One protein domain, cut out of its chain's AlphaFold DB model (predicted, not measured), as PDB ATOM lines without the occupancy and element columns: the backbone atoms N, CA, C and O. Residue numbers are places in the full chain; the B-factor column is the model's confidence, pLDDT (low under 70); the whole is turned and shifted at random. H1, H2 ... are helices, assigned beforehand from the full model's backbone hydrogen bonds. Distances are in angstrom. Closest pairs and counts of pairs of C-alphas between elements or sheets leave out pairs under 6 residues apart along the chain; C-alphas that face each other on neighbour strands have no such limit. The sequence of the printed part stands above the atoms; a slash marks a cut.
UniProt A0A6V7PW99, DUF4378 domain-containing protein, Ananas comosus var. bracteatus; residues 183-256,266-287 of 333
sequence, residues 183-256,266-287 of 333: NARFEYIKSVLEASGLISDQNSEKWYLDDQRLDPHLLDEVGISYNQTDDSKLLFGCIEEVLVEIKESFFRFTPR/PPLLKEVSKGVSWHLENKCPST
ATOM      1  N   ASN A 183      87.055  98.976  68.139       91.31
ATOM      2  CA  ASN A 183      85.848  98.825  67.326       91.31
ATOM      3  C   ASN A 183      84.600  98.705  68.210       91.31
ATOM      4  O   ASN A 183      83.613  99.398  67.980       91.31
ATOM      5  N   ALA A 184      84.657  97.871  69.254       90.94
ATOM      6  CA  ALA A 184      83.566  97.755  70.223       90.94
ATOM      7  C   ALA A 184      83.322  99.083  70.961       90.94
ATOM      8  O   ALA A 184      82.175  99.490  71.143       90.94
ATOM      9  N   ARG A 185      84.398  99.803  71.311       92.50
ATOM     10  CA  ARG A 185      84.326 101.157  71.876       92.50
ATOM     11  C   ARG A 185      83.646 102.135  70.917       92.50
ATOM     12  O   ARG A 185      82.783 102.893  71.345       92.50
ATOM     13  N   PHE A 186      84.018 102.124  69.636       93.19
ATOM     14  CA  PHE A 186      83.449 103.020  68.626       93.19
ATOM     15  C   PHE A 186      81.949 102.777  68.413       93.19
ATOM     16  O   PHE A 186      81.170 103.727  68.469       93.19
ATOM     17  N   GLU A 187      81.527 101.520  68.248       92.75
ATOM     18  CA  GLU A 187      80.105 101.191  68.083       92.75
ATOM     19  C   GLU A 187      79.290 101.463  69.361       92.75
ATOM     20  O   GLU A 187      78.140 101.889  69.253       92.75
ATOM     21  N   TYR A 188      79.872 101.348  70.563       93.88
ATOM     22  CA  TYR A 188      79.217 101.795  71.802       93.88
ATOM     23  C   TYR A 188      79.034 103.317  71.849       93.88
ATOM     24  O   TYR A 188      77.929 103.793  72.102       93.88
ATOM     25  N   ILE A 189      80.091 104.089  71.564       94.38
ATOM     26  CA  ILE A 189      80.029 105.561  71.510       94.38
ATOM     27  C   ILE A 189      78.957 106.000  70.507       94.38
ATOM     28  O   ILE A 189      78.122 106.844  70.821       94.38
ATOM     29  N   LYS A 190      78.936 105.382  69.325       93.31
ATOM     30  CA  LYS A 190      77.902 105.582  68.310       93.31
ATOM     31  C   LYS A 190      76.508 105.227  68.834       93.31
ATOM     32  O   LYS A 190      75.629 106.071  68.746       93.31
ATOM     33  N   SER A 191      76.327 104.061  69.457       93.31
ATOM     34  CA  SER A 191      75.038 103.634  70.034       93.31
ATOM     35  C   SER A 191      74.490 104.653  71.045       93.31
ATOM     36  O   SER A 191      73.312 104.995  71.001       93.31
ATOM     37  N   VAL A 192      75.344 105.194  71.925       93.62
ATOM     38  CA  VAL A 192      74.966 106.236  72.900       93.62
ATOM     39  C   VAL A 192      74.618 107.561  72.209       93.62
ATOM     40  O   VAL A 192      73.635 108.206  72.579       93.62
ATOM     41  N   LEU A 193      75.378 107.972  71.190       92.19
ATOM     42  CA  LEU A 193      75.124 109.204  70.429       92.19
ATOM     43  C   LEU A 193      73.893 109.112  69.501       92.19
ATOM     44  O   LEU A 193      73.275 110.137  69.205       92.19
ATOM     45  N   GLU A 194      73.525 107.909  69.055       91.19
ATOM     46  CA  GLU A 194      72.303 107.630  68.291       91.19
ATOM     47  C   GLU A 194      71.073 107.597  69.212       91.19
ATOM     48  O   GLU A 194      70.096 108.289  68.932       91.19
ATOM     49  N   ALA A 195      71.135 106.886  70.346       90.69
ATOM     50  CA  ALA A 195      70.031 106.794  71.311       90.69
ATOM     51  C   ALA A 195      69.710 108.140  71.993       90.69
ATOM     52  O   ALA A 195      68.548 108.480  72.193       90.69
ATOM     53  N   SER A 196      70.729 108.962  72.273       88.94
ATOM     54  CA  SER A 196      70.552 110.355  72.729       88.94
ATOM     55  C   SER A 196      70.074 111.318  71.632       88.94
ATOM     56  O   SER A 196      69.809 112.487  71.909       88.94
ATOM     57  N   GLY A 197      70.012 110.875  70.373       87.19
ATOM     58  CA  GLY A 197      69.663 111.706  69.222       87.19
ATOM     59  C   GLY A 197      70.709 112.761  68.835       87.19
ATOM     60  O   GLY A 197      70.484 113.483  67.865       87.19
ATOM     61  N   LEU A 198      71.852 112.854  69.527       86.81
ATOM     62  CA  LEU A 198      72.867 113.900  69.322       86.81
ATOM     63  C   LEU A 198      73.466 113.894  67.905       86.81
ATOM     64  O   LEU A 198      73.822 114.957  67.396       86.81
ATOM     65  N   ILE A 199      73.544 112.726  67.250       84.81
ATOM     66  CA  ILE A 199      73.974 112.603  65.841       84.81
ATOM     67  C   ILE A 199      72.829 112.361  64.847       84.81
ATOM     68  O   ILE A 199      73.086 112.026  63.694       84.81
ATOM     69  N   SER A 200      71.571 112.571  65.250       81.56
ATOM     70  CA  SER A 200      70.443 112.607  64.310       81.56
ATOM     71  C   SER A 200      70.556 113.817  63.375       81.56
ATOM     72  O   SER A 200      70.962 114.897  63.812       81.56
ATOM     73  N   ASP A 201      70.136 113.677  62.112       72.12
ATOM     74  CA  ASP A 201      70.207 114.736  61.091       72.12
ATOM     75  C   ASP A 201      69.654 116.086  61.588       72.12
ATOM     76  O   ASP A 201      70.248 117.134  61.347       72.12
ATOM     77  N   GLN A 202      68.555 116.059  62.352       69.56
ATOM     78  CA  GLN A 202      67.876 117.252  62.884       69.56
ATOM     79  C   GLN A 202      68.632 117.958  64.028       69.56
ATOM     80  O   GLN A 202      68.401 119.144  64.278       69.56
ATOM     81  N   ASN A 203      69.522 117.242  64.721       67.12
ATOM     82  CA  ASN A 203      70.181 117.679  65.957       67.12
ATOM     83  C   ASN A 203      71.696 117.879  65.781       67.12
ATOM     84  O   ASN A 203      72.306 118.623  66.550       67.12
ATOM     85  N   SER A 204      72.292 117.284  64.744       68.69
ATOM     86  CA  SER A 204      73.729 117.326  64.440       68.69
ATOM     87  C   SER A 204      74.326 118.743  64.334       68.69
ATOM     88  O   SER A 204      75.486 118.947  64.691       68.69
ATOM     89  N   GLU A 205      73.535 119.741  63.928       69.06
ATOM     90  CA  GLU A 205      73.946 121.154  63.871       69.06
ATOM     91  C   GLU A 205      73.753 121.930  65.190       69.06
ATOM     92  O   GLU A 205      74.109 123.103  65.259       69.06
ATOM     93  N   LYS A 206      73.118 121.338  66.214       74.50
ATOM     94  CA  LYS A 206      72.566 122.072  67.378       74.50
ATOM     95  C   LYS A 206      72.752 121.400  68.737       74.50
ATOM     96  O   LYS A 206      72.404 122.008  69.742       74.50
ATOM     97  N   TRP A 207      73.304 120.192  68.791       80.81
ATOM     98  CA  TRP A 207      73.492 119.410  70.021       80.81
ATOM     99  C   TRP A 207      74.193 120.179  71.163       80.81
ATOM    100  O   TRP A 207      73.881 119.965  72.327       80.81
ATOM    101  N   TYR A 208      75.089 121.119  70.843       78.12
ATOM    102  CA  TYR A 208      75.816 121.941  71.820       78.12
ATOM    103  C   TYR A 208      74.959 123.045  72.474       78.12
ATOM    104  O   TYR A 208      75.410 123.681  73.430       78.12
ATOM    105  N   LEU A 209      73.742 123.297  71.973       78.00
ATOM    106  CA  LEU A 209      72.799 124.264  72.545       78.00
ATOM    107  C   LEU A 209      72.067 123.727  73.780       78.00
ATOM    108  O   LEU A 209      71.548 124.533  74.544       78.00
ATOM    109  N   ASP A 210      72.020 122.409  73.980       75.50
ATOM    110  CA  ASP A 210      71.393 121.813  75.161       75.50
ATOM    111  C   ASP A 210      72.391 121.768  76.328       75.50
ATOM    112  O   ASP A 210      73.533 121.331  76.166       75.50
ATOM    113  N   ASP A 211      71.994 122.283  77.491       70.81
ATOM    114  CA  ASP A 211      72.776 122.235  78.734       70.81
ATOM    115  C   ASP A 211      72.512 120.948  79.537       70.81
ATOM    116  O   ASP A 211      73.202 120.676  80.523       70.81
ATOM    117  N   GLN A 212      71.532 120.138  79.127       78.38
ATOM    118  CA  GLN A 212      71.256 118.850  79.743       78.38
ATOM    119  C   GLN A 212      72.354 117.829  79.391       78.38
ATOM    120  O   GLN A 212      72.776 117.684  78.243       78.38
ATOM    121  N   ARG A 213      72.828 117.099  80.409       83.50
ATOM    122  CA  ARG A 213      73.730 115.946  80.236       83.50
ATOM    123  C   ARG A 213      72.964 114.761  79.627       83.50
ATOM    124  O   ARG A 213      71.738 114.790  79.551       83.50
ATOM    125  N   LEU A 214      73.674 113.704  79.227       88.19
ATOM    126  CA  LEU A 214      73.036 112.469  78.755       88.19
ATOM    127  C   LEU A 214      72.014 111.962  79.787       88.19
ATOM    128  O   LEU A 214      72.319 111.886  80.977       88.19
ATOM    129  N   ASP A 215      70.810 111.601  79.335       87.31
ATOM    130  CA  ASP A 215      69.799 110.987  80.201       87.31
ATOM    131  C   ASP A 215      70.361 109.677  80.794       87.31
ATOM    132  O   ASP A 215      70.770 108.799  80.026       87.31
ATOM    133  N   PRO A 216      70.388 109.502  82.131       85.19
ATOM    134  CA  PRO A 216      70.816 108.257  82.762       85.19
ATOM    135  C   PRO A 216      70.096 107.002  82.244       85.19
ATOM    136  O   PRO A 216      70.694 105.929  82.258       85.19
ATOM    137  N   HIS A 217      68.863 107.113  81.734       87.44
ATOM    138  CA  HIS A 217      68.150 105.989  81.116       87.44
ATOM    139  C   HIS A 217      68.873 105.428  79.876       87.44
ATOM    140  O   HIS A 217      68.759 104.239  79.588       87.44
ATOM    141  N   LEU A 218      69.680 106.232  79.175       88.31
ATOM    142  CA  LEU A 218      70.489 105.771  78.038       88.31
ATOM    143  C   LEU A 218      71.552 104.748  78.461       88.31
ATOM    144  O   LEU A 218      71.913 103.879  77.666       88.31
ATOM    145  N   LEU A 219      72.040 104.815  79.706       85.62
ATOM    146  CA  LEU A 219      72.948 103.809  80.256       85.62
ATOM    147  C   LEU A 219      72.219 102.488  80.538       85.62
ATOM    148  O   LEU A 219      72.833 101.434  80.405       85.62
ATOM    149  N   ASP A 220      70.926 102.506  80.863       85.00
ATOM    150  CA  ASP A 220      70.133 101.276  80.940       85.00
ATOM    151  C   ASP A 220      69.811 100.746  79.533       85.00
ATOM    152  O   ASP A 220      70.130  99.596  79.228       85.00
ATOM    153  N   GLU A 221      69.266 101.588  78.653       86.31
ATOM    154  CA  GLU A 221      68.845 101.236  77.290       86.31
ATOM    155  C   GLU A 221      69.995 100.688  76.432       86.31
ATOM    156  O   GLU A 221      69.901  99.580  75.900       86.31
ATOM    157  N   VAL A 222      71.111 101.420  76.343       85.94
ATOM    158  CA  VAL A 222      72.302 100.963  75.614       85.94
ATOM    159  C   VAL A 222      73.085  99.956  76.456       85.94
ATOM    160  O   VAL A 222      73.577  98.967  75.926       85.94
ATOM    161  N   GLY A 223      73.187 100.128  77.776       77.00
ATOM    162  CA  GLY A 223      73.948  99.199  78.617       77.00
ATOM    163  C   GLY A 223      73.418  97.766  78.580       77.00
ATOM    164  O   GLY A 223      74.228  96.842  78.634       77.00
ATOM    165  N   ILE A 224      72.108  97.545  78.422       81.00
ATOM    166  CA  ILE A 224      71.523  96.198  78.286       81.00
ATOM    167  C   ILE A 224      72.116  95.431  77.092       81.00
ATOM    168  O   ILE A 224      72.449  94.256  77.247       81.00
ATOM    169  N   SER A 225      72.325  96.066  75.931       80.75
ATOM    170  CA  SER A 225      72.918  95.388  74.763       80.75
ATOM    171  C   SER A 225      74.427  95.130  74.903       80.75
ATOM    172  O   SER A 225      74.957  94.242  74.237       80.75
ATOM    173  N   TYR A 226      75.099  95.814  75.837       82.06
ATOM    174  CA  TYR A 226      76.511  95.616  76.198       82.06
ATOM    175  C   TYR A 226      76.689  94.978  77.601       82.06
ATOM    176  O   TYR A 226      77.735  95.121  78.245       82.06
ATOM    177  N   ASN A 227      75.680  94.226  78.064       80.31
ATOM    178  CA  ASN A 227      75.660  93.422  79.301       80.31
ATOM    179  C   ASN A 227      75.860  94.200  80.627       80.31
ATOM    180  O   ASN A 227      76.243  93.602  81.631       80.31
ATOM    181  N   GLN A 228      75.631  95.519  80.645       78.75
ATOM    182  CA  GLN A 228      75.797  96.429  81.796       78.75
ATOM    183  C   GLN A 228      77.119  96.237  82.573       78.75
ATOM    184  O   GLN A 228      77.190  96.381  83.801       78.75
ATOM    185  N   THR A 229      78.188  95.914  81.842       84.94
ATOM    186  CA  THR A 229      79.547  95.753  82.376       84.94
ATOM    187  C   THR A 229      80.050  97.043  83.025       84.94
ATOM    188  O   THR A 229      79.645  98.138  82.631       84.94
ATOM    189  N   ASP A 230      80.958  96.951  83.998       87.00
ATOM    190  CA  ASP A 230      81.542  98.156  84.603       87.00
ATOM    191  C   ASP A 230      82.381  98.953  83.583       87.00
ATOM    192  O   ASP A 230      82.365 100.183  83.613       87.00
ATOM    193  N   ASP A 231      82.968  98.265  82.591       88.12
ATOM    194  CA  ASP A 231      83.515  98.853  81.360       88.12
ATOM    195  C   ASP A 231      82.508  99.786  80.654       88.12
ATOM    196  O   ASP A 231      82.858 100.913  80.308       88.12
ATOM    197  N   SER A 232      81.250  99.359  80.462       89.12
ATOM    198  CA  SER A 232      80.218 100.179  79.802       89.12
ATOM    199  C   SER A 232      79.820 101.411  80.619       89.12
ATOM    200  O   SER A 232      79.662 102.492  80.058       89.12
ATOM    201  N   LYS A 233      79.751 101.289  81.950       89.94
ATOM    202  CA  LYS A 233      79.443 102.410  82.860       89.94
ATOM    203  C   LYS A 233      80.566 103.444  82.852       89.94
ATOM    204  O   LYS A 233      80.303 104.643  82.771       89.94
ATOM    205  N   LEU A 234      81.819 102.981  82.889       90.38
ATOM    206  CA  LEU A 234      82.997 103.843  82.780       90.38
ATOM    207  C   LEU A 234      83.047 104.537  81.414       90.38
ATOM    208  O   LEU A 234      83.355 105.726  81.344       90.38
ATOM    209  N   LEU A 235      82.714 103.820  80.336       92.25
ATOM    210  CA  LEU A 235      82.706 104.377  78.988       92.25
ATOM    211  C   LEU A 235      81.587 105.411  78.794       92.25
ATOM    212  O   LEU A 235      81.846 106.453  78.201       92.25
ATOM    213  N   PHE A 236      80.392 105.186  79.352       93.19
ATOM    214  CA  PHE A 236      79.305 106.173  79.373       93.19
ATOM    215  C   PHE A 236      79.714 107.461  80.095       93.19
ATOM    216  O   PHE A 236      79.593 108.543  79.527       93.19
ATOM    217  N   GLY A 237      80.283 107.349  81.303       91.38
ATOM    218  CA  GLY A 237      80.802 108.510  82.036       91.38
ATOM    219  C   GLY A 237      81.915 109.244  81.277       91.38
ATOM    220  O   GLY A 237      81.955 110.468  81.284       91.38
ATOM    221  N   CYS A 238      82.768 108.513  80.555       92.69
ATOM    222  CA  CYS A 238      83.811 109.085  79.699       92.69
ATOM    223  C   CYS A 238      83.231 109.827  78.475       92.69
ATOM    224  O   CYS A 238      83.730 110.887  78.108       92.69
ATOM    225  N   ILE A 239      82.159 109.314  77.855       94.00
ATOM    226  CA  ILE A 239      81.426 110.012  76.782       94.00
ATOM    227  C   ILE A 239      80.790 111.298  77.323       94.00
ATOM    228  O   ILE A 239      80.881 112.341  76.685       94.00
ATOM    229  N   GLU A 240      80.161 111.230  78.496       92.69
ATOM    230  CA  GLU A 240      79.492 112.363  79.142       92.69
ATOM    231  C   GLU A 240      80.485 113.474  79.548       92.69
ATOM    232  O   GLU A 240      80.223 114.656  79.331       92.69
ATOM    233  N   GLU A 241      81.651 113.094  80.077       92.00
ATOM    234  CA  GLU A 241      82.795 113.971  80.373       92.00
ATOM    235  C   GLU A 241      83.310 114.666  79.099       92.00
ATOM    236  O   GLU A 241      83.373 115.895  79.039       92.00
ATOM    237  N   VAL A 242      83.560 113.897  78.037       92.31
ATOM    238  CA  VAL A 242      84.041 114.406  76.741       92.31
ATOM    239  C   VAL A 242      83.014 115.301  76.038       92.31
ATOM    240  O   VAL A 242      83.395 116.293  75.422       92.31
ATOM    241  N   LEU A 243      81.713 115.014  76.133       91.56
ATOM    242  CA  LEU A 243      80.670 115.884  75.574       91.56
ATOM    243  C   LEU A 243      80.669 117.272  76.232       91.56
ATOM    244  O   LEU A 243      80.491 118.270  75.530       91.56
ATOM    245  N   VAL A 244      80.927 117.349  77.543       88.31
ATOM    246  CA  VAL A 244      81.084 118.628  78.254       88.31
ATOM    247  C   VAL A 244      82.359 119.347  77.819       88.31
ATOM    248  O   VAL A 244      82.278 120.520  77.470       88.31
ATOM    249  N   GLU A 245      83.507 118.666  77.745       87.69
ATOM    250  CA  GLU A 245      84.763 119.273  77.262       87.69
ATOM    251  C   GLU A 245      84.625 119.854  75.846       87.69
ATOM    252  O   GLU A 245      85.026 120.993  75.587       87.69
ATOM    253  N   ILE A 246      84.016 119.098  74.923       85.75
ATOM    254  CA  ILE A 246      83.784 119.573  73.557       85.75
ATOM    255  C   ILE A 246      82.822 120.770  73.593       85.75
ATOM    256  O   ILE A 246      83.133 121.784  72.967       85.75
ATOM    257  N   LYS A 247      81.709 120.715  74.342       83.50
ATOM    258  CA  LYS A 247      80.762 121.839  74.476       83.50
ATOM    259  C   LYS A 247      81.441 123.093  75.038       83.50
ATOM    260  O   LYS A 247      81.301 124.160  74.445       83.50
ATOM    261  N   GLU A 248      82.238 122.987  76.099       80.06
ATOM    262  CA  GLU A 248      83.018 124.116  76.621       80.06
ATOM    263  C   GLU A 248      83.990 124.675  75.566       80.06
ATOM    264  O   GLU A 248      84.121 125.892  75.441       80.06
ATOM    265  N   SER A 249      84.615 123.817  74.745       75.50
ATOM    266  CA  SER A 249      85.482 124.260  73.640       75.50
ATOM    267  C   SER A 249      84.741 125.090  72.582       75.50
ATOM    268  O   SER A 249      85.340 125.998  72.004       75.50
ATOM    269  N   PHE A 250      83.448 124.828  72.338       71.38
ATOM    270  CA  PHE A 250      82.632 125.651  71.437       71.38
ATOM    271  C   PHE A 250      82.412 127.056  72.002       71.38
ATOM    272  O   PHE A 250      82.553 128.020  71.253       71.38
ATOM    273  N   PHE A 251      82.101 127.186  73.294       67.56
ATOM    274  CA  PHE A 251      81.836 128.492  73.910       67.56
ATOM    275  C   PHE A 251      83.107 129.300  74.209       67.56
ATOM    276  O   PHE A 251      83.049 130.523  74.147       67.56
ATOM    277  N   ARG A 252      84.250 128.646  74.469       62.72
ATOM    278  CA  ARG A 252      85.557 129.318  74.603       62.72
ATOM    279  C   ARG A 252      86.078 129.808  73.247       62.72
ATOM    280  O   ARG A 252      86.204 131.004  73.027       62.72
ATOM    281  N   PHE A 253      86.325 128.895  72.306       54.06
ATOM    282  CA  PHE A 253      87.077 129.211  71.083       54.06
ATOM    283  C   PHE A 253      86.243 129.779  69.926       54.06
ATOM    284  O   PHE A 253      86.779 129.959  68.830       54.06
ATOM    285  N   THR A 254      84.955 130.067  70.136       52.59
ATOM    286  CA  THR A 254      84.113 130.743  69.137       52.59
ATOM    287  C   THR A 254      83.789 132.157  69.614       52.59
ATOM    288  O   THR A 254      82.826 132.337  70.365       52.59
ATOM    289  N   PRO A 255      84.521 133.190  69.151       47.44
ATOM    290  CA  PRO A 255      84.062 134.564  69.274       47.44
ATOM    291  C   PRO A 255      82.630 134.664  68.744       47.44
ATOM    292  O   PRO A 255      82.339 134.221  67.630       47.44
ATOM    293  N   ARG A 256      81.723 135.255  69.533       47.53
ATOM    294  CA  ARG A 256      80.288 135.371  69.192       47.53
ATOM    295  C   ARG A 256      80.062 136.073  67.839       47.53
ATOM    296  O   ARG A 256      79.031 135.893  67.191       47.53
ATOM    297  N   PRO A 266      85.218 118.040  62.590       61.31
ATOM    298  CA  PRO A 266      84.904 116.618  62.509       61.31
ATOM    299  C   PRO A 266      83.459 116.326  62.951       61.31
ATOM    300  O   PRO A 266      82.968 116.991  63.861       61.31
ATOM    301  N   PRO A 267      82.780 115.316  62.369       82.25
ATOM    302  CA  PRO A 267      81.486 114.865  62.874       82.25
ATOM    303  C   PRO A 267      81.576 114.518  64.364       82.25
ATOM    304  O   PRO A 267      82.569 113.917  64.778       82.25
ATOM    305  N   LEU A 268      80.538 114.836  65.147       87.44
ATOM    306  CA  LEU A 268      80.534 114.678  66.610       87.44
ATOM    307  C   LEU A 268      81.026 113.292  67.061       87.44
ATOM    308  O   LEU A 268      81.882 113.199  67.933       87.44
ATOM    309  N   LEU A 269      80.573 112.223  66.398       91.19
ATOM    310  CA  LEU A 269      81.023 110.848  66.641       91.19
ATOM    311  C   LEU A 269      82.553 110.677  66.539       91.19
ATOM    312  O   LEU A 269      83.159 110.016  67.379       91.19
ATOM    313  N   LYS A 270      83.204 111.296  65.546       89.50
ATOM    314  CA  LYS A 270      84.667 111.253  65.383       89.50
ATOM    315  C   LYS A 270      85.382 112.049  66.476       89.50
ATOM    316  O   LYS A 270      86.453 111.637  66.920       89.50
ATOM    317  N   GLU A 271      84.813 113.171  66.909       90.06
ATOM    318  CA  GLU A 271      85.413 114.013  67.947       90.06
ATOM    319  C   GLU A 271      85.268 113.390  69.343       90.06
ATOM    320  O   GLU A 271      86.272 113.241  70.040       90.06
ATOM    321  N   VAL A 272      84.079 112.884  69.693       92.81
ATOM    322  CA  VAL A 272      83.845 112.099  70.917       92.81
ATOM    323  C   VAL A 272      84.702 110.832  70.915       92.81
ATOM    324  O   VAL A 272      85.377 110.558  71.901       92.81
ATOM    325  N   SER A 273      84.783 110.092  69.802       93.12
ATOM    326  CA  SER A 273      85.654 108.909  69.711       93.12
ATOM    327  C   SER A 273      87.137 109.232  69.924       93.12
ATOM    328  O   SER A 273      87.855 108.399  70.490       93.12
ATOM    329  N   LYS A 274      87.608 110.410  69.492       91.19
ATOM    330  CA  LYS A 274      88.975 110.872  69.762       91.19
ATOM    331  C   LYS A 274      89.142 111.248  71.236       91.19
ATOM    332  O   LYS A 274      90.083 110.770  71.859       91.19
ATOM    333  N   GLY A 275      88.233 112.055  71.789       91.19
ATOM    334  CA  GLY A 275      88.274 112.493  73.188       91.19
ATOM    335  C   GLY A 275      88.212 111.325  74.172       91.19
ATOM    336  O   GLY A 275      89.048 111.225  75.062       91.19
ATOM    337  N   VAL A 276      87.303 110.373  73.957       93.00
ATOM    338  CA  VAL A 276      87.150 109.184  74.811       93.00
ATOM    339  C   VAL A 276      88.389 108.289  74.759       93.00
ATOM    340  O   VAL A 276      88.835 107.801  75.797       93.00
ATOM    341  N   SER A 277      88.992 108.100  73.579       90.56
ATOM    342  CA  SER A 277      90.242 107.329  73.462       90.56
ATOM    343  C   SER A 277      91.404 108.057  74.151       90.56
ATOM    344  O   SER A 277      92.099 107.457  74.966       90.56
ATOM    345  N   TRP A 278      91.527 109.374  73.946       87.81
ATOM    346  CA  TRP A 278      92.484 110.229  74.655       87.81
ATOM    347  C   TRP A 278      92.326 110.134  76.179       87.81
ATOM    348  O   TRP A 278      93.321 109.965  76.878       87.81
ATOM    349  N   HIS A 279      91.105 110.174  76.714       85.62
ATOM    350  CA  HIS A 279      90.845 110.026  78.151       85.62
ATOM    351  C   HIS A 279      91.267 108.665  78.700       85.62
ATOM    352  O   HIS A 279      91.942 108.606  79.727       85.62
ATOM    353  N   LEU A 280      90.932 107.572  78.011       85.50
ATOM    354  CA  LEU A 280      91.357 106.225  78.412       85.50
ATOM    355  C   LEU A 280      92.889 106.081  78.374       85.50
ATOM    356  O   LEU A 280      93.476 105.513  79.292       85.50
ATOM    357  N   GLU A 281      93.548 106.677  77.381       80.69
ATOM    358  CA  GLU A 281      95.011 106.747  77.268       80.69
ATOM    359  C   GLU A 281      95.671 107.718  78.269       80.69
ATOM    360  O   GLU A 281      96.893 107.709  78.414       80.69
ATOM    361  N   ASN A 282      94.919 108.612  78.922       71.12
ATOM    362  CA  ASN A 282      95.423 109.523  79.963       71.12
ATOM    363  C   ASN A 282      95.196 108.999  81.382       71.12
ATOM    364  O   ASN A 282      95.955 109.352  82.280       71.12
ATOM    365  N   LYS A 283      94.190 108.147  81.598       64.81
ATOM    366  CA  LYS A 283      93.841 107.626  82.930       64.81
ATOM    367  C   LYS A 283      94.830 106.569  83.461       64.81
ATOM    368  O   LYS A 283      94.743 106.214  84.633       64.81
ATOM    369  N   CYS A 284      95.820 106.160  82.655       54.22
ATOM    370  CA  CYS A 284      96.966 105.331  83.063       54.22
ATOM    371  C   CYS A 284      98.327 105.863  82.542       54.22
ATOM    372  O   CYS A 284      98.890 105.270  81.621       54.22
ATOM    373  N   PRO A 285      98.908 106.929  83.126       57.00
ATOM    374  CA  PRO A 285     100.329 107.236  82.954       57.00
ATOM    375  C   PRO A 285     101.163 106.219  83.748       57.00
ATOM    376  O   PRO A 285     100.863 105.977  84.919       57.00
ATOM    377  N   SER A 286     102.206 105.620  83.162       64.81
ATOM    378  CA  SER A 286     103.005 104.611  83.881       64.81
ATOM    379  C   SER A 286     104.043 105.222  84.829       64.81
ATOM    380  O   SER A 286     104.354 104.625  85.862       64.81
ATOM    381  N   THR A 287     104.536 106.433  84.534       77.94
ATOM    382  CA  THR A 287     105.419 107.207  85.421       77.94
ATOM    383  C   THR A 287     105.075 108.697  85.428       77.94
ATOM    384  O   THR A 287     104.405 109.211  84.531       77.94
TER     385      THR A 287
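Overview. This is residues 183 to 256 and 266 to 287 of the 333 residues of the protein "DUF4378 domain-containing protein" of Ananas comosus var. bracteatus (UniProt A0A6V7PW99). Four helices make a small cluster with crossed packing: the longest, H3, is crossed by H1 and H4, while H2 is folded back beside H1 and touches H3 near its beginning. H1 touches each of the other three helices, a long loop of residues 196 to 216 joins H1 to H2, and residues 281 to 287 stick out as a free tail. The printed part has 96 residues with four named helices, in the order H1, H2, H3, H4, and no named strand; its class is all helix. It is compact, with a radius of gyration of the C-alphas of 13.6 A, and its C-alphas span 42 by 38 by 22 A.

Along the chain. H1 holds residues 183 to 195 and measures 18.2 A from first to last C-alpha, beginning with C-alpha 183 at (85.848, 98.825, 67.326). H2 holds residues 217 to 225 and measures 13.2 A. H3 holds residues 230 to 253 and measures 34.3 A, beginning with C-alpha 230 at (81.542, 98.156, 84.603). H4 holds residues 268 to 282 and measures 20.7 A, ending with C-alpha 282 at (95.423, 109.523, 79.963).

Arrangement. H1 and H2 form a helical hairpin: they touch, opposite ways at a steep tilt of 41 degrees, and their closest C-alphas, those of Val 192 and Val 222, are 6.5 A apart. H1 touches H3 at a steep tilt of 66 degrees, the same way, through residues 235 to 239 of H3 alone; the closest C-alphas, of Ile 189 and Ile 239, are 7.0 A apart. H1 also touches residues 269 to 273 of H4 alone, opposite ways at a steep tilt of 50 degrees, with the C-alphas of Lys 190 and Leu 269 closest at 6.3 A. H2 touches residues 232 to 236 of H3 alone, opposite ways at a steep tilt of 47 degrees; the closest C-alphas, of Gly 223 and Ser 232, are 6.5 A apart. H3 touches H4 with residues 235 to 246 alone, opposite ways at a steep tilt of 66 degrees, and the closest C-alphas, of Val 242 and Gly 275, are 5.8 A apart. H2 and H4 are apart. In H1, H3 and H4 each O i to N i+4 pair is within hydrogen-bond range; in H2 it is 4 of 5.

Size, cuts and confidence. The two C-alphas farthest apart, of Gln 202 and Thr 287, are 44.9 A apart. Residues 257 to 265 are not printed, and C-alphas 256 and 266 are 20.4 A apart across this cut, which lies in the link from H3 to H4. The link from H1 to H2 is long, with 21 residues, and the link from H2 to H3 is tight, with 4. Residues 281 to 287, of which 281 and 282 belong to H4, stand free. The mean pLDDT of the printed part is 82.4; residues 202 to 205, 251 to 256, 266 and 283 to 286 are under 70.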